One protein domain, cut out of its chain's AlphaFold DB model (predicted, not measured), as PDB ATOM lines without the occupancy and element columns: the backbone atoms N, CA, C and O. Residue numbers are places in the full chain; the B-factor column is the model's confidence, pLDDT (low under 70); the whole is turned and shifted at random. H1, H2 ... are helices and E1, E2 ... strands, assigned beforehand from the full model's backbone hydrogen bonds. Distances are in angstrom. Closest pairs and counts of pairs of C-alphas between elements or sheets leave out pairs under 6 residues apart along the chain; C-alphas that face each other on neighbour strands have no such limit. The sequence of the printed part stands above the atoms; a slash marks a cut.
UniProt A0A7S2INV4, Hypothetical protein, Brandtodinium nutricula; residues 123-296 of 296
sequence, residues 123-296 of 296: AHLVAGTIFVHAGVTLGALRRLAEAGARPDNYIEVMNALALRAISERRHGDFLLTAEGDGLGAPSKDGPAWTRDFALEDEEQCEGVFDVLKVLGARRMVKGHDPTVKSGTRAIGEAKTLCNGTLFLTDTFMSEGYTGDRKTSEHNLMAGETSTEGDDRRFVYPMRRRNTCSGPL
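Overview. This is residues 123 to 296 of the 296 residues of the protein "Hypothetical protein" of Brandtodinium nutricula (UniProt A0A7S2INV4). A small twisted sheet of five strands, E1 to E5, forms the middle, with helix H4 crossing one face, H2 beside the edge strand E1, and H1 packing on both helices. On the side away from H4 the hairpin E6 and E7 makes a separate small sheet; the short helices H5 and H6 form a corner away from H1 and H2, and tail residues 288 to 293 stick out. The printed part has 174 residues with six named helices and seven named strands, in the order E1 E2 H1 H2 H3 H4 E3 E4 E5 H5 H6 E6 E7; the larger sheet, E1 E2 E3 E5 E4, is mixed and the smaller antiparallel. The class is mixed, helices and strands, with under half of the residues in named elements. The whole is compact, with a radius of gyration of the C-alphas of 17.3 A and spans of 55 by 38 by 32 A.

Along the chain. E1 is residues 123 to 126, beginning at C-alpha 123 (-12.995, -41.612, 39.053), and E2 is 129 to 132. H1 is 138 to 146, 12.2 A; H2 is 154 to 167, 19.7 A; H3 is 171 to 174. H4 is 202 to 215, 20.1 A, beginning at C-alpha 202 (-27.389, -25.711, 51.096). E3 is 219 to 222, E4 239 to 241 and E5 246 to 248. H5 is 255 to 258, H6 261 to 266, E6 270 to 273, and E7 280 to 283, ending at C-alpha 283 (0.318, -24.135, 46.497).

Arrangement. E1 and E2 are a hairpin, with N 124 and O 131 3.0 A apart. E2 and E3 are parallel, with N 130 and O 219 at 2.8 A, and together with H1 to H4 between them form a strand-helix-strand unit, two parallel neighbour strands joined through helices. E3 and E5 are parallel, with N 247 and O 220 at 2.8 A; E4 and E5 are a hairpin, with N 241 and O 246 at 2.8 A. From edge to edge the strands' lines turn by 75 degrees. H2 and H4 are on the sheet, in two layers, helices on one face of a sheet. H4 has a height over the sheet of 9.3 A and runs across the strands, at 72 degrees to E2 on the local plane. The closest C-alphas of H2 and E1 are those of Ile 155 and Ala 123, 6.1 A. H1 touches H4, with residues 207 to 211 of H4 alone, closest at the C-alphas of Leu 138 and Val 211, 5.8 A, at a shallow tilt of 33 degrees, only just short of steep, the same way. H1 touches H2, with residues 154 to 158 of H2 alone, closest at the C-alphas of Leu 144 and Tyr 154, 6.5 A, about perpendicular at 82 degrees. H3 touches H2, with residues 161 to 166 of H2 alone, closest at the C-alphas of Phe 174 and Ala 162, 4.4 A. H5 and H6 touch only at the corner, closest at the C-alphas of Glu 255 and Ser 264, 5.7 A. The hairpin E6 and E7 has N 283 and O 270 2.7 A apart; both strands are apart from E3, E4 and E5. In H1, H2, H4 and H6 every O i to N i+4 pair is within hydrogen-bond range; H3 and H5 are too short for such a pair.

Size, cuts and confidence. The two C-alphas farthest apart, those of Gly 148 and Arg 289, are 54.9 A apart. The printed part has no cut and ends at residue 296, the chain's last. The links H3 to H4, of 27 residues, and E3 to E4, of 16, are long. The mean pLDDT of the printed part is 84.6; residues 171 to 175, 178, 182, 184 and 284 to 296 are under 70.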
ATOM      1  N   ALA A 123     -12.944 -41.901  37.628       97.12
ATOM      2  CA  ALA A 123     -12.995 -41.612  39.053       97.12
ATOM      3  C   ALA A 123     -12.014 -42.490  39.847       97.12
ATOM      4  O   ALA A 123     -11.683 -43.609  39.441       97.12
ATOM      5  N   HIS A 124     -11.551 -42.003  40.998       96.94
ATOM      6  CA  HIS A 124     -10.651 -42.741  41.885       96.94
ATOM      7  C   HIS A 124     -10.928 -42.394  43.345       96.94
ATOM      8  O   HIS A 124     -10.812 -41.236  43.738       96.94
ATOM      9  N   LEU A 125     -11.270 -43.401  44.148       96.25
ATOM     10  CA  LEU A 125     -11.419 -43.268  45.592       96.25
ATOM     11  C   LEU A 125     -10.164 -43.811  46.272       96.25
ATOM     12  O   LEU A 125      -9.850 -44.993  46.146       96.25
ATOM     13  N   VAL A 126      -9.458 -42.951  47.000       93.38
ATOM     14  CA  VAL A 126      -8.254 -43.325  47.749       93.38
ATOM     15  C   VAL A 126      -8.161 -42.497  49.023       93.38
ATOM     16  O   VAL A 126      -8.454 -41.304  49.017       93.38
ATOM     17  N   ALA A 127      -7.799 -43.138  50.138       91.81
ATOM     18  CA  ALA A 127      -7.709 -42.501  51.456       91.81
ATOM     19  C   ALA A 127      -8.967 -41.695  51.857       91.81
ATOM     20  O   ALA A 127      -8.885 -40.653  52.506       91.81
ATOM     21  N   GLY A 128     -10.156 -42.163  51.461       92.94
ATOM     22  CA  GLY A 128     -11.419 -41.465  51.715       92.94
ATOM     23  C   GLY A 128     -11.611 -40.179  50.902       92.94
ATOM     24  O   GLY A 128     -12.469 -39.381  51.255       92.94
ATOM     25  N   THR A 129     -10.855 -39.957  49.831       94.81
ATOM     26  CA  THR A 129     -11.067 -38.841  48.901       94.81
ATOM     27  C   THR A 129     -11.440 -39.392  47.531       94.81
ATOM     28  O   THR A 129     -10.694 -40.197  46.968       94.81
ATOM     29  N   ILE A 130     -12.590 -38.972  47.002       97.00
ATOM     30  CA  ILE A 130     -12.994 -39.249  45.624       97.00
ATOM     31  C   ILE A 130     -12.483 -38.130  44.716       97.00
ATOM     32  O   ILE A 130     -12.819 -36.961  44.888       97.00
ATOM     33  N   PHE A 131     -11.653 -38.499  43.749       97.38
ATOM     34  CA  PHE A 131     -11.203 -37.635  42.666       97.38
ATOM     35  C   PHE A 131     -12.014 -37.957  41.414       97.38
ATOM     36  O   PHE A 131     -12.226 -39.131  41.097       97.38
ATOM     37  N   VAL A 132     -12.472 -36.922  40.721       97.50
ATOM     38  CA  VAL A 132     -13.304 -37.017  39.517       97.50
ATOM     39  C   VAL A 132     -13.139 -35.737  38.700       97.50
ATOM     40  O   VAL A 132     -12.746 -34.711  39.251       97.50
ATOM     41  N   HIS A 133     -13.410 -35.771  37.397       97.19
ATOM     42  CA  HIS A 133     -13.292 -34.569  36.577       97.19
ATOM     43  C   HIS A 133     -14.347 -33.510  36.933       97.19
ATOM     44  O   HIS A 133     -13.985 -32.431  37.400       97.19
ATOM     45  N   ALA A 134     -15.634 -33.831  36.763       95.62
ATOM     46  CA  ALA A 134     -16.737 -32.887  36.941       95.62
ATOM     47  C   ALA A 134     -17.607 -33.174  38.170       95.62
ATOM     48  O   ALA A 134     -18.180 -32.256  38.728       95.62
ATOM     49  N   GLY A 135     -17.704 -34.407  38.659       95.38
ATOM     50  CA  GLY A 135     -18.444 -34.690  39.895       95.38
ATOM     51  C   GLY A 135     -18.995 -36.105  39.945       95.38
ATOM     52  O   GLY A 135     -19.007 -36.811  38.948       95.38
ATOM     53  N   VAL A 136     -19.459 -36.543  41.110       95.81
ATOM     54  CA  VAL A 136     -20.239 -37.783  41.227       95.81
ATOM     55  C   VAL A 136     -21.548 -37.422  41.898       95.81
ATOM     56  O   VAL A 136     -21.529 -37.045  43.061       95.81
ATOM     57  N   THR A 137     -22.673 -37.510  41.193       95.38
ATOM     58  CA  THR A 137     -23.994 -37.186  41.756       95.38
ATOM     59  C   THR A 137     -24.686 -38.438  42.297       95.38
ATOM     60  O   THR A 137     -24.341 -39.570  41.941       95.38
ATOM     61  N   LEU A 138     -25.732 -38.267  43.114       94.94
ATOM     62  CA  LEU A 138     -26.594 -39.392  43.494       94.94
ATOM     63  C   LEU A 138     -27.276 -40.038  42.282       94.94
ATOM     64  O   LEU A 138     -27.508 -41.246  42.301       94.94
ATOM     65  N   GLY A 139     -27.594 -39.273  41.234       93.06
ATOM     66  CA  GLY A 139     -28.166 -39.825  40.007       93.06
ATOM     67  C   GLY A 139     -27.187 -40.749  39.280       93.06
ATOM     68  O   GLY A 139     -27.579 -41.849  38.884       93.06
ATOM     69  N   ALA A 140     -25.899 -40.391  39.223       93.56
ATOM     70  CA  ALA A 140     -24.858 -41.269  38.690       93.56
ATOM     71  C   ALA A 140     -24.757 -42.573  39.496       93.56
ATOM     72  O   ALA A 140     -24.734 -43.662  38.923       93.56
ATOM     73  N   LEU A 141     -24.758 -42.481  40.833       95.25
ATOM     74  CA  LEU A 141     -24.699 -43.661  41.705       95.25
ATOM     75  C   LEU A 141     -25.943 -44.552  41.576       95.25
ATOM     76  O   LEU A 141     -25.816 -45.775  41.556       95.25
ATOM     77  N   ARG A 142     -27.139 -43.964  41.440       93.94
ATOM     78  CA  ARG A 142     -28.382 -44.713  41.189       93.94
ATOM     79  C   ARG A 142     -28.314 -45.482  39.873       93.94
ATOM     80  O   ARG A 142     -28.645 -46.660  39.860       93.94
ATOM     81  N   ARG A 143     -27.807 -44.870  38.801       90.75
ATOM     82  CA  ARG A 143     -27.634 -45.536  37.497       90.75
ATOM     83  C   ARG A 143     -26.634 -46.682  37.551       90.75
ATOM     84  O   ARG A 143     -26.857 -47.723  36.940       90.75
ATOM     85  N   LEU A 144     -25.552 -46.520  38.312       93.31
ATOM     86  CA  LEU A 144     -24.622 -47.619  38.571       93.31
ATOM     87  C   LEU A 144     -25.322 -48.766  39.310       93.31
ATOM     88  O   LEU A 144     -25.167 -49.921  38.919       93.31
ATOM     89  N   ALA A 145     -26.134 -48.460  40.327       94.69
ATOM     90  CA  ALA A 145     -26.913 -49.460  41.054       94.69
ATOM     91  C   ALA A 145     -27.935 -50.183  40.155       94.69
ATOM     92  O   ALA A 145     -28.041 -51.406  40.203       94.69
ATOM     93  N   GLU A 146     -28.643 -49.449  39.291       91.12
ATOM     94  CA  GLU A 146     -29.572 -49.998  38.288       91.12
ATOM     95  C   GLU A 146     -28.861 -50.915  37.281       91.12
ATOM     96  O   GLU A 146     -29.422 -51.921  36.852       91.12
ATOM     97  N   ALA A 147     -27.598 -50.618  36.956       88.81
ATOM     98  CA  ALA A 147     -26.730 -51.470  36.146       88.81
ATOM     99  C   ALA A 147     -26.133 -52.669  36.920       88.81
ATOM    100  O   ALA A 147     -25.320 -53.415  36.369       88.81
ATOM    101  N   GLY A 148     -26.524 -52.874  38.182       93.38
ATOM    102  CA  GLY A 148     -26.109 -54.001  39.021       93.38
ATOM    103  C   GLY A 148     -24.832 -53.771  39.834       93.38
ATOM    104  O   GLY A 148     -24.334 -54.711  40.458       93.38
ATOM    105  N   ALA A 149     -24.291 -52.550  39.845       96.12
ATOM    106  CA  ALA A 149     -23.175 -52.203  40.716       96.12
ATOM    107  C   ALA A 149     -23.624 -52.106  42.182       96.12
ATOM    108  O   ALA A 149     -24.801 -51.930  42.500       96.12
ATOM    109  N   ARG A 150     -22.661 -52.190  43.093       96.38
ATOM    110  CA  ARG A 150     -22.844 -52.061  44.537       96.38
ATOM    111  C   ARG A 150     -21.956 -50.934  45.073       96.38
ATOM    112  O   ARG A 150     -20.948 -50.611  44.445       96.38
ATOM    113  N   PRO A 151     -22.281 -50.345  46.239       94.75
ATOM    114  CA  PRO A 151     -21.498 -49.246  46.803       94.75
ATOM    115  C   PRO A 151     -19.988 -49.505  46.904       94.75
ATOM    116  O   PRO A 151     -19.196 -48.601  46.659       94.75
ATOM    117  N   ASP A 152     -19.586 -50.745  47.187       95.56
ATOM    118  CA  ASP A 152     -18.188 -51.165  47.304       95.56
ATOM    119  C   ASP A 152     -17.436 -51.242  45.963       95.56
ATOM    120  O   ASP A 152     -16.206 -51.236  45.962       95.56
ATOM    121  N   ASN A 153     -18.138 -51.266  44.823       97.25
ATOM    122  CA  ASN A 153     -17.529 -51.343  43.490       97.25
ATOM    123  C   ASN A 153     -17.977 -50.245  42.507       97.25
ATOM    124  O   ASN A 153     -17.610 -50.297  41.332       97.25
ATOM    125  N   TYR A 154     -18.705 -49.214  42.956       97.12
ATOM    126  CA  TYR A 154     -19.166 -48.126  42.080       97.12
ATOM    127  C   TYR A 154     -18.041 -47.472  41.277       97.12
ATOM    128  O   TYR A 154     -18.211 -47.220  40.086       97.12
ATOM    129  N   ILE A 155     -16.882 -47.232  41.891       97.00
ATOM    130  CA  ILE A 155     -15.751 -46.595  41.202       97.00
ATOM    131  C   ILE A 155     -15.151 -47.515  40.133       97.00
ATOM    132  O   ILE A 155     -14.778 -47.052  39.056       97.00
ATOM    133  N   GLU A 156     -15.078 -48.819  40.394       96.69
ATOM    134  CA  GLU A 156     -14.617 -49.804  39.411       96.69
ATOM    135  C   GLU A 156     -15.577 -49.865  38.216       96.69
ATOM    136  O   GLU A 156     -15.150 -49.705  37.070       96.69
ATOM    137  N   VAL A 157     -16.880 -50.002  38.481       95.44
ATOM    138  CA  VAL A 157     -17.904 -50.085  37.433       95.44
ATOM    139  C   VAL A 157     -17.984 -48.784  36.633       95.44
ATOM    140  O   VAL A 157     -18.065 -48.837  35.408       95.44
ATOM    141  N   MET A 158     -17.884 -47.619  37.277       95.00
ATOM    142  CA  MET A 158     -17.849 -46.320  36.595       95.00
ATOM    143  C   MET A 158     -16.681 -46.232  35.602       95.00
ATOM    144  O   MET A 158     -16.875 -45.829  34.455       95.00
ATOM    145  N   ASN A 159     -15.479 -46.650  36.010       95.94
ATOM    146  CA  ASN A 159     -14.312 -46.677  35.127       95.94
ATOM    147  C   ASN A 159     -14.495 -47.665  33.961       95.94
ATOM    148  O   ASN A 159     -14.175 -47.332  32.818       95.94
ATOM    149  N   ALA A 160     -15.046 -48.854  34.226       94.00
ATOM    150  CA  ALA A 160     -15.309 -49.860  33.199       94.00
ATOM    151  C   ALA A 160     -16.362 -49.392  32.179       94.00
ATOM    152  O   ALA A 160     -16.179 -49.576  30.973       94.00
ATOM    153  N   LEU A 161     -17.437 -48.747  32.640       91.81
ATOM    154  CA  LEU A 161     -18.465 -48.170  31.774       91.81
ATOM    155  C   LEU A 161     -17.908 -47.027  30.929       91.81
ATOM    156  O   LEU A 161     -18.163 -47.011  29.727       91.81
ATOM    157  N   ALA A 162     -17.092 -46.139  31.506       92.38
ATOM    158  CA  ALA A 162     -16.426 -45.077  30.756       92.38
ATOM    159  C   ALA A 162     -15.526 -45.643  29.643       92.38
ATOM    160  O   ALA A 162     -15.661 -45.249  28.485       92.38
ATOM    161  N   LEU A 163     -14.660 -46.617  29.958       93.31
ATOM    162  CA  LEU A 163     -13.809 -47.282  28.964       93.31
ATOM    163  C   LEU A 163     -14.640 -47.937  27.856       93.31
ATOM    164  O   LEU A 163     -14.326 -47.779  26.673       93.31
ATOM    165  N   ARG A 164     -15.686 -48.680  28.229       90.94
ATOM    166  CA  ARG A 164     -16.545 -49.386  27.277       90.94
ATOM    167  C   ARG A 164     -17.253 -48.403  26.353       90.94
ATOM    168  O   ARG A 164     -17.198 -48.557  25.137       90.94
ATOM    169  N   ALA A 165     -17.876 -47.382  26.920       88.38
ATOM    170  CA  ALA A 165     -18.622 -46.386  26.176       88.38
ATOM    171  C   ALA A 165     -17.729 -45.574  25.228       88.38
ATOM    172  O   ALA A 165     -18.100 -45.367  24.079       88.38
ATOM    173  N   ILE A 166     -16.519 -45.201  25.648       89.19
ATOM    174  CA  ILE A 166     -15.559 -44.510  24.779       89.19
ATOM    175  C   ILE A 166     -15.036 -45.437  23.674       89.19
ATOM    176  O   ILE A 166     -15.010 -45.048  22.507       89.19
ATOM    177  N   SER A 167     -14.675 -46.679  24.013       88.81
ATOM    178  CA  SER A 167     -14.178 -47.662  23.036       88.81
ATOM    179  C   SER A 167     -15.225 -48.004  21.972       88.81
ATOM    180  O   SER A 167     -14.885 -48.192  20.805       88.81
ATOM    181  N   GLU A 168     -16.497 -48.069  22.367       87.25
ATOM    182  CA  GLU A 168     -17.637 -48.374  21.496       87.25
ATOM    183  C   GLU A 168     -18.285 -47.112  20.896       87.25
ATOM    184  O   GLU A 168     -19.238 -47.226  20.129       87.25
ATOM    185  N   ARG A 169     -17.786 -45.911  21.234       81.81
ATOM    186  CA  ARG A 169     -18.367 -44.606  20.860       81.81
ATOM    187  C   ARG A 169     -19.858 -44.484  21.210       81.81
ATOM    188  O   ARG A 169     -20.647 -43.902  20.470       81.81
ATOM    189  N   ARG A 170     -20.261 -45.046  22.350       75.25
ATOM    190  CA  ARG A 170     -21.615 -44.926  22.898       75.25
ATOM    191  C   ARG A 170     -21.713 -43.689  23.776       75.25
ATOM    192  O   ARG A 170     -21.373 -43.724  24.956       75.25
ATOM    193  N   HIS A 171     -22.198 -42.600  23.192       67.00
ATOM    194  CA  HIS A 171     -22.208 -41.297  23.854       67.00
ATOM    195  C   HIS A 171     -23.010 -41.282  25.166       67.00
ATOM    196  O   HIS A 171     -22.536 -40.753  26.158       67.00
ATOM    197  N   GLY A 172     -24.180 -41.924  25.228       64.88
ATOM    198  CA  GLY A 172     -25.019 -41.897  26.435       64.88
ATOM    199  C   GLY A 172     -24.444 -42.655  27.642       64.88
ATOM    200  O   GLY A 172     -24.706 -42.287  28.784       64.88
ATOM    201  N   ASP A 173     -23.638 -43.694  27.407       58.56
ATOM    202  CA  ASP A 173     -23.212 -44.622  28.460       58.56
ATOM    203  C   ASP A 173     -22.011 -44.117  29.271       58.56
ATOM    204  O   ASP A 173     -21.925 -44.392  30.467       58.56
ATOM    205  N   PHE A 174     -21.095 -43.347  28.664       66.75
ATOM    206  CA  PHE A 174     -19.966 -42.757  29.408       66.75
ATOM    207  C   PHE A 174     -20.417 -41.588  30.286       66.75
ATOM    208  O   PHE A 174     -19.747 -41.225  31.251       66.75
ATOM    209  N   LEU A 175     -21.556 -40.999  29.927       67.00
ATOM    210  CA  LEU A 175     -22.125 -39.846  30.587       67.00
ATOM    211  C   LEU A 175     -22.937 -40.208  31.812       67.00
ATOM    212  O   LEU A 175     -23.300 -39.283  32.501       67.00
ATOM    213  N   LEU A 176     -23.277 -41.477  32.074       72.69
ATOM    214  CA  LEU A 176     -24.086 -41.890  33.238       72.69
ATOM    215  C   LEU A 176     -25.209 -40.888  33.594       72.69
ATOM    216  O   LEU A 176     -25.408 -40.559  34.760       72.69
ATOM    217  N   THR A 177     -25.902 -40.360  32.581       70.12
ATOM    218  CA  THR A 177     -26.695 -39.128  32.699       70.12
ATOM    219  C   THR A 177     -28.194 -39.409  32.699       70.12
ATOM    220  O   THR A 177     -28.663 -40.288  31.971       70.12
ATOM    221  N   ALA A 178     -28.961 -38.679  33.517       66.31
ATOM    222  CA  ALA A 178     -30.424 -38.674  33.449       66.31
ATOM    223  C   ALA A 178     -31.006 -37.680  32.456       66.31
ATOM    224  O   ALA A 178     -32.106 -37.897  31.951       66.31
ATOM    225  N   GLU A 179     -30.277 -36.608  32.188       72.75
ATOM    226  CA  GLU A 179     -30.727 -35.504  31.364       72.75
ATOM    227  C   GLU A 179     -29.508 -34.824  30.763       72.75
ATOM    228  O   GLU A 179     -28.539 -34.560  31.473       72.75
ATOM    229  N   GLY A 180     -29.577 -34.545  29.463       70.06
ATOM    230  CA  GLY A 180     -28.504 -33.912  28.712       70.06
ATOM    231  C   GLY A 180     -27.317 -34.832  28.446       70.06
ATOM    232  O   GLY A 180     -26.957 -35.692  29.247       70.06
ATOM    233  N   ASP A 181     -26.710 -34.644  27.283       70.75
ATOM    234  CA  ASP A 181     -25.556 -35.397  26.797       70.75
ATOM    235  C   ASP A 181     -24.220 -34.649  27.023       70.75
ATOM    236  O   ASP A 181     -23.173 -35.059  26.530       70.75
ATOM    237  N   GLY A 182     -24.254 -33.510  27.722       69.94
ATOM    238  CA  GLY A 182     -23.121 -32.595  27.881       69.94
ATOM    239  C   GLY A 182     -22.813 -31.755  26.634       69.94
ATOM    240  O   GLY A 182     -22.163 -30.718  26.745       69.94
ATOM    241  N   LEU A 183     -23.315 -32.147  25.461       71.62
ATOM    242  CA  LEU A 183     -23.013 -31.542  24.164       71.62
ATOM    243  C   LEU A 183     -24.145 -30.618  23.695       71.62
ATOM    244  O   LEU A 183     -23.939 -29.428  23.459       71.62
ATOM    245  N   GLY A 184     -25.351 -31.158  23.538       69.50
ATOM    246  CA  GLY A 184     -26.567 -30.431  23.182       69.50
ATOM    247  C   GLY A 184     -27.307 -29.861  24.392       69.50
ATOM    248  O   GLY A 184     -27.990 -28.847  24.263       69.50
ATOM    249  N   ALA A 185     -27.149 -30.479  25.564       76.50
ATOM    250  CA  ALA A 185     -27.704 -29.998  26.828       76.50
ATOM    251  C   ALA A 185     -26.784 -30.355  28.008       76.50
ATOM    252  O   ALA A 185     -26.120 -31.394  27.954       76.50
ATOM    253  N   PRO A 186     -26.742 -29.540  29.082       74.88
ATOM    254  CA  PRO A 186     -25.952 -29.843  30.275       74.88
ATOM    255  C   PRO A 186     -26.277 -31.238  30.808       74.88
ATOM    256  O   PRO A 186     -27.439 -31.552  31.044       74.88
ATOM    257  N   SER A 187     -25.254 -32.076  30.982       86.19
ATOM    258  CA  SER A 187     -25.439 -33.407  31.555       86.19
ATOM    259  C   SER A 187     -25.595 -33.282  33.066       86.19
ATOM    260  O   SER A 187     -24.648 -32.874  33.734       86.19
ATOM    261  N   LYS A 188     -26.749 -33.671  33.613       86.38
ATOM    262  CA  LYS A 188     -27.025 -33.552  35.052       86.38
ATOM    263  C   LYS A 188     -26.123 -34.439  35.909       86.38
ATOM    264  O   LYS A 188     -25.528 -33.967  36.867       86.38
ATOM    265  N   ASP A 189     -25.998 -35.717  35.560       90.62
ATOM    266  CA  ASP A 189     -25.329 -36.698  36.429       90.62
ATOM    267  C   ASP A 189     -23.925 -37.086  35.957       90.62
ATOM    268  O   ASP A 189     -23.176 -37.742  36.679       90.62
ATOM    269  N   GLY A 190     -23.549 -36.697  34.740       91.44
ATOM    270  CA  GLY A 190     -22.363 -37.255  34.120       91.44
ATOM    271  C   GLY A 190     -21.045 -36.860  34.754       91.44
ATOM    272  O   GLY A 190     -20.754 -35.666  34.812       91.44
ATOM    273  N   PRO A 191     -20.181 -37.825  35.136       94.00
ATOM    274  CA  PRO A 191     -18.973 -37.504  35.888       94.00
ATOM    275  C   PRO A 191     -17.929 -36.666  35.153       94.00
ATOM    276  O   PRO A 191     -17.044 -36.094  35.788       94.00
ATOM    277  N   ALA A 192     -18.034 -36.583  33.826       92.38
ATOM    278  CA  ALA A 192     -17.204 -35.717  32.998       92.38
ATOM    279  C   ALA A 192     -17.866 -34.365  32.658       92.38
ATOM    280  O   ALA A 192     -17.209 -33.518  32.078       92.38
ATOM    281  N   TRP A 193     -19.143 -34.142  32.983       92.06
ATOM    282  CA  TRP A 193     -19.899 -32.992  32.458       92.06
ATOM    283  C   TRP A 193     -20.804 -32.269  33.447       92.06
ATOM    284  O   TRP A 193     -21.275 -31.174  33.137       92.06
ATOM    285  N   THR A 194     -21.124 -32.889  34.582       92.75
ATOM    286  CA  THR A 194     -22.028 -32.282  35.552       92.75
ATOM    287  C   THR A 194     -21.475 -30.963  36.073       92.75
ATOM    288  O   THR A 194     -20.288 -30.824  36.358       92.75
ATOM    289  N   ARG A 195     -22.375 -29.988  36.184       92.50
ATOM    290  CA  ARG A 195     -22.125 -28.689  36.813       92.50
ATOM    291  C   ARG A 195     -22.629 -28.659  38.256       92.50
ATOM    292  O   ARG A 195     -22.506 -27.627  38.913       92.50
ATOM    293  N   ASP A 196     -23.187 -29.767  38.750       92.38
ATOM    294  CA  ASP A 196     -23.499 -29.895  40.168       92.38
ATOM    295  C   ASP A 196     -22.203 -29.794  40.974       92.38
ATOM    296  O   ASP A 196     -21.116 -30.186  40.544       92.38
ATOM    297  N   PHE A 197     -22.325 -29.232  42.166       93.94
ATOM    298  CA  PHE A 197     -21.250 -28.963  43.108       93.94
ATOM    299  C   PHE A 197     -20.259 -27.910  42.592       93.94
ATOM    300  O   PHE A 197     -19.059 -28.040  42.798       93.94
ATOM    301  N   ALA A 198     -20.735 -26.879  41.885       90.69
ATOM    302  CA  ALA A 198     -19.905 -25.765  41.404       90.69
ATOM    303  C   ALA A 198     -19.962 -24.508  42.299       90.69
ATOM    304  O   ALA A 198     -19.147 -23.595  42.150       90.69
ATOM    305  N   LEU A 199     -20.930 -24.437  43.214       87.44
ATOM    306  CA  LEU A 199     -21.194 -23.290  44.084       87.44
ATOM    307  C   LEU A 199     -21.488 -23.765  45.511       87.44
ATOM    308  O   LEU A 199     -21.771 -24.940  45.736       87.44
ATOM    309  N   GLU A 200     -21.373 -22.850  46.473       87.50
ATOM    310  CA  GLU A 200     -21.703 -23.123  47.871       87.50
ATOM    311  C   GLU A 200     -23.124 -22.656  48.172       87.50
ATOM    312  O   GLU A 200     -23.377 -21.465  48.362       87.50
ATOM    313  N   ASP A 201     -24.036 -23.617  48.212       92.50
ATOM    314  CA  ASP A 201     -25.398 -23.470  48.703       92.50
ATOM    315  C   ASP A 201     -25.826 -24.750  49.443       92.50
ATOM    316  O   ASP A 201     -25.141 -25.778  49.396       92.50
ATOM    317  N   GLU A 202     -26.922 -24.653  50.196       93.00
ATOM    318  CA  GLU A 202     -27.389 -25.711  51.096       93.00
ATOM    319  C   GLU A 202     -27.702 -27.016  50.347       93.00
ATOM    320  O   GLU A 202     -27.228 -28.075  50.754       93.00
ATOM    321  N   GLU A 203     -28.395 -26.935  49.208       93.69
ATOM    322  CA  GLU A 203     -28.789 -28.096  48.400       93.69
ATOM    323  C   GLU A 203     -27.563 -28.812  47.816       93.69
ATOM    324  O   GLU A 203     -27.440 -30.038  47.904       93.69
ATOM    325  N   GLN A 204     -26.613 -28.053  47.265       94.00
ATOM    326  CA  GLN A 204     -25.376 -28.608  46.713       94.00
ATOM    327  C   GLN A 204     -24.548 -29.305  47.798       94.00
ATOM    328  O   GLN A 204     -24.034 -30.406  47.580       94.00
ATOM    329  N   CYS A 205     -24.438 -28.705  48.985       96.69
ATOM    330  CA  CYS A 205     -23.676 -29.299  50.076       96.69
ATOM    331  C   CYS A 205     -24.341 -30.543  50.669       96.69
ATOM    332  O   CYS A 205     -23.636 -31.520  50.934       96.69
ATOM    333  N   GLU A 206     -25.668 -30.564  50.814       97.12
ATOM    334  CA  GLU A 206     -26.403 -31.783  51.171       97.12
ATOM    335  C   GLU A 206     -26.154 -32.903  50.153       97.12
ATOM    336  O   GLU A 206     -25.802 -34.023  50.537       97.12
ATOM    337  N   GLY A 207     -26.212 -32.587  48.855       96.56
ATOM    338  CA  GLY A 207     -25.915 -33.540  47.787       96.56
ATOM    339  C   GLY A 207     -24.494 -34.114  47.860       96.56
ATOM    340  O   GLY A 207     -24.312 -35.325  47.706       96.56
ATOM    341  N   VAL A 208     -23.486 -33.283  48.155       97.81
ATOM    342  CA  VAL A 208     -22.108 -33.750  48.393       97.81
ATOM    343  C   VAL A 208     -22.063 -34.711  49.580       97.81
ATOM    344  O   VAL A 208     -21.479 -35.790  49.465       97.81
ATOM    345  N   PHE A 209     -22.670 -34.354  50.715       98.12
ATOM    346  CA  PHE A 209     -22.653 -35.200  51.912       98.12
ATOM    347  C   PHE A 209     -23.313 -36.559  51.668       98.12
ATOM    348  O   PHE A 209     -22.763 -37.586  52.078       98.12
ATOM    349  N   ASP A 210     -24.436 -36.587  50.956       97.88
ATOM    350  CA  ASP A 210     -25.128 -37.827  50.616       97.88
ATOM    351  C   ASP A 210     -24.288 -38.726  49.704       97.88
ATOM    352  O   ASP A 210     -24.166 -39.930  49.954       97.88
ATOM    353  N   VAL A 211     -23.651 -38.158  48.676       98.06
ATOM    354  CA  VAL A 211     -22.742 -38.904  47.793       98.06
ATOM    355  C   VAL A 211     -21.577 -39.488  48.586       98.06
ATOM    356  O   VAL A 211     -21.277 -40.678  48.465       98.06
ATOM    357  N   LEU A 212     -20.924 -38.670  49.414       98.00
ATOM    358  CA  LEU A 212     -19.781 -39.096  50.218       98.00
ATOM    359  C   LEU A 212     -20.166 -40.212  51.191       98.00
ATOM    360  O   LEU A 212     -19.429 -41.188  51.319       98.00
ATOM    361  N   LYS A 213     -21.352 -40.127  51.801       98.19
ATOM    362  CA  LYS A 213     -21.899 -41.178  52.662       98.19
ATOM    363  C   LYS A 213     -22.090 -42.494  51.912       98.19
ATOM    364  O   LYS A 213     -21.694 -43.536  52.427       98.19
ATOM    365  N   VAL A 214     -22.665 -42.462  50.707       98.19
ATOM    366  CA  VAL A 214     -22.855 -43.668  49.882       98.19
ATOM    367  C   VAL A 214     -21.514 -44.285  49.479       98.19
ATOM    368  O   VAL A 214     -21.375 -45.506  49.496       98.19
ATOM    369  N   LEU A 215     -20.522 -43.456  49.148       97.81
ATOM    370  CA  LEU A 215     -19.186 -43.904  48.746       97.81
ATOM    371  C   LEU A 215     -18.275 -44.294  49.923       97.81
ATOM    372  O   LEU A 215     -17.168 -44.774  49.691       97.81
ATOM    373  N   GLY A 216     -18.685 -44.050  51.172       96.81
ATOM    374  CA  GLY A 216     -17.796 -44.178  52.332       96.81
ATOM    375  C   GLY A 216     -16.583 -43.237  52.262       96.81
ATOM    376  O   GLY A 216     -15.509 -43.555  52.772       96.81
ATOM    377  N   ALA A 217     -16.733 -42.095  51.590       95.88
ATOM    378  CA  ALA A 217     -15.702 -41.089  51.399       95.88
ATOM    379  C   ALA A 217     -15.882 -39.918  52.380       95.88
ATOM    380  O   ALA A 217     -16.941 -39.700  52.958       95.88
ATOM    381  N   ARG A 218     -14.814 -39.148  52.567       94.31
ATOM    382  CA  ARG A 218     -14.750 -37.938  53.396       94.31
ATOM    383  C   ARG A 218     -14.759 -36.664  52.559       94.31
ATOM    384  O   ARG A 218     -15.160 -35.619  53.061       94.31
ATOM    385  N   ARG A 219     -14.232 -36.725  51.330       94.00
ATOM    386  CA  ARG A 219     -14.009 -35.550  50.479       94.00
ATOM    387  C   ARG A 219     -14.189 -35.869  49.003       94.00
ATOM    388  O   ARG A 219     -13.867 -36.977  48.584       94.00
ATOM    389  N   MET A 220     -14.611 -34.875  48.231       96.75
ATOM    390  CA  MET A 220     -14.630 -34.872  46.773       96.75
ATOM    391  C   MET A 220     -13.707 -33.777  46.238       96.75
ATOM    392  O   MET A 220     -13.756 -32.639  46.700       96.75
ATOM    393  N   VAL A 221     -12.878 -34.121  45.256       95.50
ATOM    394  CA  VAL A 221     -12.012 -33.189  44.526       95.50
ATOM    395  C   VAL A 221     -12.392 -33.237  43.052       95.50
ATOM    396  O   VAL A 221     -12.366 -34.316  42.452       95.50
ATOM    397  N   LYS A 222     -12.725 -32.077  42.481       95.81
ATOM    398  CA  LYS A 222     -13.122 -31.935  41.076       95.81
ATOM    399  C   LYS A 222     -12.520 -30.701  40.403       95.81
ATOM    400  O   LYS A 222     -12.220 -29.700  41.054       95.81
ATOM    401  N   GLY A 223     -12.343 -30.803  39.088       94.75
ATOM    402  CA  GLY A 223     -12.044 -29.690  38.190       94.75
ATOM    403  C   GLY A 223     -13.322 -29.201  37.506       94.75
ATOM    404  O   GLY A 223     -14.323 -28.987  38.188       94.75
ATOM    405  N   HIS A 224     -13.267 -29.067  36.175       94.75
ATOM    406  CA  HIS A 224     -14.366 -28.783  35.234       94.75
ATOM    407  C   HIS A 224     -15.093 -27.437  35.375       94.75
ATOM    408  O   HIS A 224     -15.570 -26.897  34.373       94.75
ATOM    409  N   ASP A 225     -15.231 -26.920  36.595       93.25
ATOM    410  CA  ASP A 225     -15.937 -25.691  36.938       93.25
ATOM    411  C   ASP A 225     -14.945 -24.575  37.243       93.25
ATOM    412  O   ASP A 225     -14.460 -24.483  38.375       93.25
ATOM    413  N   PRO A 226     -14.644 -23.713  36.255       90.56
ATOM    414  CA  PRO A 226     -13.634 -22.689  36.410       90.56
ATOM    415  C   PRO A 226     -14.040 -21.703  37.502       90.56
ATOM    416  O   PRO A 226     -15.047 -20.996  37.399       90.56
ATOM    417  N   THR A 227     -13.235 -21.623  38.549       89.12
ATOM    418  CA  THR A 227     -13.462 -20.737  39.678       89.12
ATOM    419  C   THR A 227     -12.697 -19.439  39.488       89.12
ATOM    420  O   THR A 227     -11.492 -19.416  39.245       89.12
ATOM    421  N   VAL A 228     -13.403 -18.324  39.659       85.81
ATOM    422  CA  VAL A 228     -12.801 -16.990  39.695       85.81
ATOM    423  C   VAL A 228     -12.891 -16.401  41.094       85.81
ATOM    424  O   VAL A 228     -13.864 -16.625  41.829       85.81
ATOM    425  N   LYS A 229     -11.871 -15.622  41.443       82.31
ATOM    426  CA  LYS A 229     -11.836 -14.827  42.659       82.31
ATOM    427  C   LYS A 229     -12.876 -13.723  42.594       82.31
ATOM    428  O   LYS A 229     -12.994 -13.011  41.591       82.31
ATOM    429  N   SER A 230     -13.642 -13.585  43.674       79.50
ATOM    430  CA  SER A 230     -14.722 -12.599  43.757       79.50
ATOM    431  C   SER A 230     -14.219 -11.191  43.414       79.50
ATOM    432  O   SER A 230     -13.174 -10.751  43.898       79.50
ATOM    433  N   GLY A 231     -14.949 -10.499  42.538       79.12
ATOM    434  CA  GLY A 231     -14.588  -9.164  42.053       79.12
ATOM    435  C   GLY A 231     -13.498  -9.123  40.972       79.12
ATOM    436  O   GLY A 231     -13.152  -8.036  40.515       79.12
ATOM    437  N   THR A 232     -12.973 -10.267  40.516       78.50
ATOM    438  CA  THR A 232     -11.958 -10.331  39.450       78.50
ATOM    439  C   THR A 232     -12.330 -11.348  38.378       78.50
ATOM    440  O   THR A 232     -12.458 -12.532  38.654       78.50
ATOM    441  N   ARG A 233     -12.468 -10.909  37.123       75.38
ATOM    442  CA  ARG A 233     -12.919 -11.789  36.027       75.38
ATOM    443  C   ARG A 233     -11.860 -12.787  35.543       75.38
ATOM    444  O   ARG A 233     -12.222 -13.774  34.921       75.38
ATOM    445  N   ALA A 234     -10.578 -12.518  35.787       80.75
ATOM    446  CA  ALA A 234      -9.479 -13.275  35.184       80.75
ATOM    447  C   ALA A 234      -8.520 -13.910  36.202       80.75
ATOM    448  O   ALA A 234      -7.560 -14.557  35.799       80.75
ATOM    449  N   ILE A 235      -8.762 -13.728  37.504       84.38
ATOM    450  CA  ILE A 235      -7.927 -14.319  38.553       84.38
ATOM    451  C   ILE A 235      -8.651 -15.539  39.096       84.38
ATOM    452  O   ILE A 235      -9.727 -15.404  39.676       84.38
ATOM    453  N   GLY A 236      -8.071 -16.712  38.886       86.25
ATOM    454  CA  GLY A 236      -8.597 -17.960  39.407       86.25
ATOM    455  C   GLY A 236      -8.246 -18.192  40.867       86.25
ATOM    456  O   GLY A 236      -7.232 -17.697  41.362       86.25
ATOM    457  N   GLU A 237      -9.078 -18.960  41.564       86.38
ATOM    458  CA  GLU A 237      -8.792 -19.384  42.937       86.38
ATOM    459  C   GLU A 237      -9.344 -20.776  43.206       86.38
ATOM    460  O   GLU A 237     -10.502 -21.055  42.917       86.38
ATOM    461  N   ALA A 238      -8.536 -21.651  43.791       88.56
ATOM    462  CA  ALA A 238      -9.037 -22.931  44.264       88.56
ATOM    463  C   ALA A 238     -10.019 -22.694  45.417       88.56
ATOM    464  O   ALA A 238      -9.760 -21.854  46.286       88.56
ATOM    465  N   LYS A 239     -11.128 -23.434  45.446       88.75
ATOM    466  CA  LYS A 239     -12.155 -23.277  46.482       88.75
ATOM    467  C   LYS A 239     -12.313 -24.550  47.284       88.75
ATOM    468  O   LYS A 239     -12.174 -25.657  46.776       88.75
ATOM    469  N   THR A 240     -12.594 -24.371  48.564       90.81
ATOM    470  CA  THR A 240     -12.992 -25.446  49.465       90.81
ATOM    471  C   THR A 240     -14.366 -25.087  50.005       90.81
ATOM    472  O   THR A 240     -14.496 -24.045  50.637       90.81
ATOM    473  N   LEU A 241     -15.369 -25.911  49.713       92.31
ATOM    474  CA  LEU A 241     -16.779 -25.659  50.016       92.31
ATOM    475  C   LEU A 241     -17.330 -26.740  50.960       92.31
ATOM    476  O   LEU A 241     -16.659 -27.748  51.229       92.31
ATOM    477  N   CYS A 242     -18.559 -26.550  51.445       95.00
ATOM    478  CA  CYS A 242     -19.335 -27.576  52.151       95.00
ATOM    479  C   CYS A 242     -18.602 -28.128  53.377       95.00
ATOM    480  O   CYS A 242     -18.292 -29.320  53.476       95.00
ATOM    481  N   ASN A 243     -18.241 -27.223  54.292       90.75
ATOM    482  CA  ASN A 243     -17.453 -27.518  55.493       90.75
ATOM    483  C   ASN A 243     -16.136 -28.244  55.202       90.75
ATOM    484  O   ASN A 243     -15.586 -28.954  56.046       90.75
ATOM    485  N   GLY A 244     -15.597 -28.050  54.003       89.75
ATOM    486  CA  GLY A 244     -14.311 -28.601  53.656       89.75
ATOM    487  C   GLY A 244     -14.312 -29.984  53.031       89.75
ATOM    488  O   GLY A 244     -13.246 -30.596  52.947       89.75
ATOM    489  N   THR A 245     -15.481 -30.473  52.635       92.88
ATOM    490  CA  THR A 245     -15.649 -31.786  52.010       92.88
ATOM    491  C   THR A 245     -15.589 -31.724  50.486       92.88
ATOM    492  O   THR A 245     -15.349 -32.750  49.860       92.88
ATOM    493  N   LEU A 246     -15.722 -30.541  49.881       95.06
ATOM    494  CA  LEU A 246     -15.654 -30.347  48.434       95.06
ATOM    495  C   LEU A 246     -14.498 -29.417  48.057       95.06
ATOM    496  O   LEU A 246     -14.362 -28.333  48.621       95.06
ATOM    497  N   PHE A 247     -13.692 -29.822  47.077       93.81
ATOM    498  CA  PHE A 247     -12.576 -29.045  46.539       93.81
ATOM    499  C   PHE A 247     -12.795 -28.789  45.052       93.81
ATOM    500  O   PHE A 247     -12.900 -29.737  44.272       93.81
ATOM    501  N   LEU A 248     -12.804 -27.512  44.674       93.81
ATOM    502  CA  LEU A 248     -12.836 -27.062  43.286       93.81
ATOM    503  C   LEU A 248     -11.441 -26.598  42.884       93.81
ATOM    504  O   LEU A 248     -10.887 -25.678  43.496       93.81
ATOM    505  N   THR A 249     -10.863 -27.260  41.881       92.88
ATOM    506  CA  THR A 249      -9.454 -27.086  41.502       92.88
ATOM    507  C   THR A 249      -9.243 -26.543  40.093       92.88
ATOM    508  O   THR A 249      -8.094 -26.367  39.697       92.88
ATOM    509  N   ASP A 250     -10.303 -26.272  39.329       93.56
ATOM    510  CA  ASP A 250     -10.183 -25.582  38.042       93.56
ATOM    511  C   ASP A 250     -10.054 -24.077  38.277       93.56
ATOM    512  O   ASP A 250     -11.030 -23.357  38.445       93.56
ATOM    513  N   THR A 251      -8.821 -23.590  38.299       92.06
ATOM    514  CA  THR A 251      -8.499 -22.194  38.595       92.06
ATOM    515  C   THR A 251      -8.505 -21.307  37.356       92.06
ATOM    516  O   THR A 251      -7.750 -20.342  37.302       92.06
ATOM    517  N   PHE A 252      -9.315 -21.596  36.331       90.62
ATOM    518  CA  PHE A 252      -9.435 -20.709  35.163       90.62
ATOM    519  C   PHE A 252      -8.077 -20.499  34.448       90.62
ATOM    520  O   PHE A 252      -7.766 -19.411  33.961       90.62
ATOM    521  N   MET A 253      -7.208 -21.518  34.438       88.75
ATOM    522  CA  MET A 253      -5.819 -21.378  33.967       88.75
ATOM    523  C   MET A 253      -5.653 -21.465  32.445       88.75
ATOM    524  O   MET A 253      -4.610 -21.076  31.922       88.75
ATOM    525  N   SER A 254      -6.652 -21.952  31.706       87.81
ATOM    526  CA  SER A 254      -6.556 -22.097  30.246       87.81
ATOM    527  C   SER A 254      -6.438 -20.741  29.535       87.81
ATOM    528  O   SER A 254      -7.188 -19.811  29.831       87.81
ATOM    529  N   GLU A 255      -5.537 -20.626  28.554       85.62
ATOM    530  CA  GLU A 255      -5.374 -19.398  27.753       85.62
ATOM    531  C   GLU A 255      -6.633 -19.042  26.954       85.62
ATOM    532  O   GLU A 255      -6.902 -17.870  26.707       85.62
ATOM    533  N   GLY A 256      -7.461 -20.025  26.598       80.62
ATOM    534  CA  GLY A 256      -8.745 -19.772  25.950       80.62
ATOM    535  C   GLY A 256      -9.770 -19.110  26.871       80.62
ATOM    536  O   GLY A 256     -10.740 -18.541  26.377       80.62
ATOM    537  N   TYR A 257      -9.550 -19.149  28.189       84.12
ATOM    538  CA  TYR A 257     -10.347 -18.421  29.172       84.12
ATOM    539  C   TYR A 257      -9.756 -17.049  29.500       84.12
ATOM    540  O   TYR A 257     -10.479 -16.053  29.529       84.12
ATOM    541  N   THR A 258      -8.449 -16.989  29.748       86.25
ATOM    542  CA  THR A 258      -7.769 -15.756  30.171       86.25
ATOM    543  C   THR A 258      -7.493 -14.800  29.012       86.25
ATOM    544  O   THR A 258      -7.432 -13.591  29.216       86.25
ATOM    545  N   GLY A 259      -7.344 -15.328  27.795       85.31
ATOM    546  CA  GLY A 259      -6.946 -14.590  26.599       85.31
ATOM    547  C   GLY A 259      -5.449 -14.280  26.514       85.31
ATOM    548  O   GLY A 259      -5.011 -13.756  25.489       85.31
ATOM    549  N   ASP A 260      -4.658 -14.585  27.549       86.19
ATOM    550  CA  ASP A 260      -3.222 -14.313  27.573       86.19
ATOM    551  C   ASP A 260      -2.428 -15.246  28.510       86.19
ATOM    552  O   ASP A 260      -2.874 -15.623  29.599       86.19
ATOM    553  N   ARG A 261      -1.191 -15.568  28.105       86.25
ATOM    554  CA  ARG A 261      -0.280 -16.454  28.847       86.25
ATOM    555  C   ARG A 261       0.011 -15.971  30.263       86.25
ATOM    556  O   ARG A 261       0.114 -16.783  31.177       86.25
ATOM    557  N   LYS A 262       0.187 -14.664  30.457       88.19
ATOM    558  CA  LYS A 262       0.628 -14.102  31.741       88.19
ATOM    559  C   LYS A 262      -0.440 -14.313  32.812       88.19
ATOM    560  O   LYS A 262      -0.115 -14.685  33.938       88.19
ATOM    561  N   THR A 263      -1.700 -14.092  32.462       87.31
ATOM    562  CA  THR A 263      -2.840 -14.324  33.347       87.31
ATOM    563  C   THR A 263      -3.055 -15.819  33.586       87.31
ATOM    564  O   THR A 263      -3.247 -16.229  34.727       87.31
ATOM    565  N   SER A 264      -2.911 -16.658  32.556       87.81
ATOM    566  CA  SER A 264      -2.917 -18.119  32.719       87.81
ATOM    567  C   SER A 264      -1.845 -18.616  33.687       87.81
ATOM    568  O   SER A 264      -2.134 -19.421  34.568       87.81
ATOM    569  N   GLU A 265      -0.619 -18.099  33.582       88.06
ATOM    570  CA  GLU A 265       0.481 -18.449  34.486       88.06
ATOM    571  C   GLU A 265       0.219 -18.005  35.929       88.06
ATOM    572  O   GLU A 265       0.598 -18.708  36.865       88.06
ATOM    573  N   HIS A 266      -0.453 -16.865  36.119       86.75
ATOM    574  CA  HIS A 266      -0.894 -16.407  37.438       86.75
ATOM    575  C   HIS A 266      -1.947 -17.339  38.054       86.75
ATOM    576  O   HIS A 266      -2.022 -17.472  39.274       86.75
ATOM    577  N   ASN A 267      -2.747 -17.987  37.210       89.69
ATOM    578  CA  ASN A 267      -3.827 -18.877  37.609       89.69
ATOM    579  C   ASN A 267      -3.383 -20.327  37.828       89.69
ATOM    580  O   ASN A 267      -4.196 -21.130  38.278       89.69
ATOM    581  N   LEU A 268      -2.127 -20.692  37.538       88.62
ATOM    582  CA  LEU A 268      -1.619 -22.026  37.874       88.62
ATOM    583  C   LEU A 268      -1.774 -22.278  39.378       88.62
ATOM    584  O   LEU A 268      -1.650 -21.366  40.194       88.62
ATOM    585  N   MET A 269      -2.043 -23.521  39.755       86.00
ATOM    586  CA  MET A 269      -2.238 -23.902  41.149       86.00
ATOM    587  C   MET A 269      -1.980 -25.398  41.305       86.00
ATOM    588  O   MET A 269      -2.327 -26.188  40.430       86.00
ATOM    589  N   ALA A 270      -1.364 -25.781  42.415       85.62
ATOM    590  CA  ALA A 270      -1.307 -27.149  42.897       85.62
ATOM    591  C   ALA A 270      -1.996 -27.215  44.264       85.62
ATOM    592  O   ALA A 270      -1.797 -26.351  45.111       85.62
ATOM    593  N   GLY A 271      -2.832 -28.224  44.481       83.50
ATOM    594  CA  GLY A 271      -3.427 -28.497  45.785       83.50
ATOM    595  C   GLY A 271      -2.676 -29.630  46.467       83.50
ATOM    596  O   GLY A 271      -2.451 -30.674  45.860       83.50
ATOM    597  N   GLU A 272      -2.326 -29.445  47.730       85.75
ATOM    598  CA  GLU A 272      -1.805 -30.493  48.596       85.75
ATOM    599  C   GLU A 272      -2.865 -30.834  49.641       85.75
ATOM    600  O   GLU A 272      -3.428 -29.959  50.301       85.75
ATOM    601  N   THR A 273      -3.157 -32.123  49.787       78.81
ATOM    602  CA  THR A 273      -4.052 -32.623  50.828       78.81
ATOM    603  C   THR A 273      -3.462 -33.877  51.440       78.81
ATOM    604  O   THR A 273      -2.909 -34.725  50.733       78.81
ATOM    605  N   SER A 274      -3.564 -33.985  52.763       80.12
ATOM    606  CA  SER A 274      -3.131 -35.190  53.453       80.12
ATOM    607  C   SER A 274      -4.143 -36.319  53.270       80.12
ATOM    608  O   SER A 274      -5.361 -36.138  53.375       80.12
ATOM    609  N   THR A 275      -3.620 -37.520  53.040       72.38
ATOM    610  CA  THR A 275      -4.391 -38.768  53.085       72.38
ATOM    611  C   THR A 275      -4.800 -39.110  54.523       72.38
ATOM    612  O   THR A 275      -5.866 -39.687  54.743       72.38
ATOM    613  N   GLU A 276      -4.027 -38.651  55.510       72.69
ATOM    614  CA  GLU A 276      -4.271 -38.816  56.944       72.69
ATOM    615  C   GLU A 276      -4.537 -37.451  57.608       72.69
ATOM    616  O   GLU A 276      -3.726 -36.531  57.527       72.69
ATOM    617  N   GLY A 277      -5.689 -37.285  58.262       71.06
ATOM    618  CA  GLY A 277      -6.076 -36.010  58.887       71.06
ATOM    619  C   GLY A 277      -6.710 -34.991  57.929       71.06
ATOM    620  O   GLY A 277      -7.276 -35.372  56.897       71.06
ATOM    621  N   ASP A 278      -6.657 -33.710  58.317       72.12
ATOM    622  CA  ASP A 278      -7.407 -32.588  57.717       72.12
ATOM    623  C   ASP A 278      -6.529 -31.498  57.069       72.12
ATOM    624  O   ASP A 278      -7.056 -30.468  56.644       72.12
ATOM    625  N   ASP A 279      -5.206 -31.705  56.967       77.19
ATOM    626  CA  ASP A 279      -4.313 -30.714  56.345       77.19
ATOM    627  C   ASP A 279      -4.607 -30.562  54.844       77.19
ATOM    628  O   ASP A 279      -4.786 -31.537  54.098       77.19
ATOM    629  N   ARG A 280      -4.673 -29.300  54.423       75.69
ATOM    630  CA  ARG A 280      -5.014 -28.859  53.074       75.69
ATOM    631  C   ARG A 280      -4.347 -27.528  52.789       75.69
ATOM    632  O   ARG A 280      -4.509 -26.565  53.539       75.69
ATOM    633  N   ARG A 281      -3.612 -27.461  51.686       80.88
ATOM    634  CA  ARG A 281      -2.882 -26.257  51.294       80.88
ATOM    635  C   ARG A 281      -2.976 -26.078  49.795       80.88
ATOM    636  O   ARG A 281      -2.743 -27.008  49.032       80.88
ATOM    637  N   PHE A 282      -3.308 -24.868  49.369       76.56
ATOM    638  CA  PHE A 282      -3.175 -24.488  47.971       76.56
ATOM    639  C   PHE A 282      -1.797 -23.874  47.764       76.56
ATOM    640  O   PHE A 282      -1.461 -22.836  48.336       76.56
ATOM    641  N   VAL A 283      -1.005 -24.540  46.941       76.44
ATOM    642  CA  VAL A 283       0.318 -24.135  46.497       76.44
ATOM    643  C   VAL A 283       0.163 -23.518  45.109       76.44
ATOM    644  O   VAL A 283       0.206 -24.179  44.077       76.44
ATOM    645  N   TYR A 284      -0.053 -22.209  45.071       65.88
ATOM    646  CA  TYR A 284       0.064 -21.429  43.837       65.88
ATOM    647  C   TYR A 284       1.531 -21.442  43.377       65.88
ATOM    648  O   TYR A 284       2.416 -21.602  44.226       65.88
ATOM    649  N   PRO A 285       1.850 -21.300  42.076       56.69
ATOM    650  CA  PRO A 285       3.223 -21.360  41.607       56.69
ATOM    651  C   PRO A 285       4.091 -20.420  42.439       56.69
ATOM    652  O   PRO A 285       3.827 -19.221  42.563       56.69
ATOM    653  N   MET A 286       5.154 -21.002  42.990       42.03
ATOM    654  CA  MET A 286       6.252 -20.351  43.700       42.03
ATOM    655  C   MET A 286       7.055 -19.426  42.766       42.03
ATOM    656  O   MET A 286       8.264 -19.574  42.610       42.03
ATOM    657  N   ARG A 287       6.406 -18.471  42.094       43.81
ATOM    658  CA  ARG A 287       7.071 -17.436  41.298       43.81
ATOM    659  C   ARG A 287       6.765 -16.057  41.856       43.81
ATOM    660  O   ARG A 287       6.165 -15.205  41.208       43.81
ATOM    661  N   ARG A 288       7.316 -15.781  43.038       37.81
ATOM    662  CA  ARG A 288       7.771 -14.419  43.332       37.81
ATOM    663  C   ARG A 288       9.166 -14.280  42.733       37.81
ATOM    664  O   ARG A 288      10.109 -14.802  43.298       37.81
ATOM    665  N   ARG A 289       9.278 -13.601  41.583       40.50
ATOM    666  CA  ARG A 289      10.544 -13.126  40.978       40.50
ATOM    667  C   ARG A 289      11.711 -14.135  41.040       40.50
ATOM    668  O   ARG A 289      12.454 -14.157  42.013       40.50
ATOM    669  N   ASN A 290      11.920 -14.905  39.970       41.53
ATOM    670  CA  ASN A 290      13.134 -15.705  39.707       41.53
ATOM    671  C   ASN A 290      13.648 -16.638  40.828       41.53
ATOM    672  O   ASN A 290      14.750 -17.162  40.704       41.53
ATOM    673  N   THR A 291      12.888 -16.890  41.894       35.31
ATOM    674  CA  THR A 291      13.311 -17.759  42.997       35.31
ATOM    675  C   THR A 291      12.160 -18.664  43.418       35.31
ATOM    676  O   THR A 291      11.047 -18.204  43.664       35.31
ATOM    677  N   CYS A 292      12.432 -19.971  43.455       31.59
ATOM    678  CA  CYS A 292      11.536 -20.977  44.016       31.59
ATOM    679  C   CYS A 292      11.854 -21.108  45.510       31.59
ATOM    680  O   CYS A 292      12.641 -21.966  45.892       31.59
ATOM    681  N   SER A 293      11.317 -20.219  46.346       35.84
ATOM    682  CA  SER A 293      11.368 -20.384  47.805       35.84
ATOM    683  C   SER A 293      10.406 -19.427  48.511       35.84
ATOM    684  O   SER A 293      10.544 -18.208  48.400       35.84
ATOM    685  N   GLY A 294       9.466 -19.985  49.270       27.73
ATOM    686  CA  GLY A 294       8.699 -19.322  50.328       27.73
ATOM    687  C   GLY A 294       8.574 -20.288  51.515       27.73
ATOM    688  O   GLY A 294       8.615 -21.495  51.280       27.73
ATOM    689  N   PRO A 295       8.530 -19.795  52.765       28.16
ATOM    690  CA  PRO A 295       8.755 -20.607  53.960       28.16
ATOM    691  C   PRO A 295       7.615 -21.602  54.228       28.16
ATOM    692  O   PRO A 295       6.459 -21.307  53.921       28.16
ATOM    693  N   LEU A 296       8.004 -22.753  54.793       33.72
ATOM    694  CA  LEU A 296       7.153 -23.845  55.286       33.72
ATOM    695  C   LEU A 296       6.190 -23.399  56.393       33.72
ATOM    696  O   LEU A 296       6.618 -22.574  57.235       33.72
TER     697      LEU A 296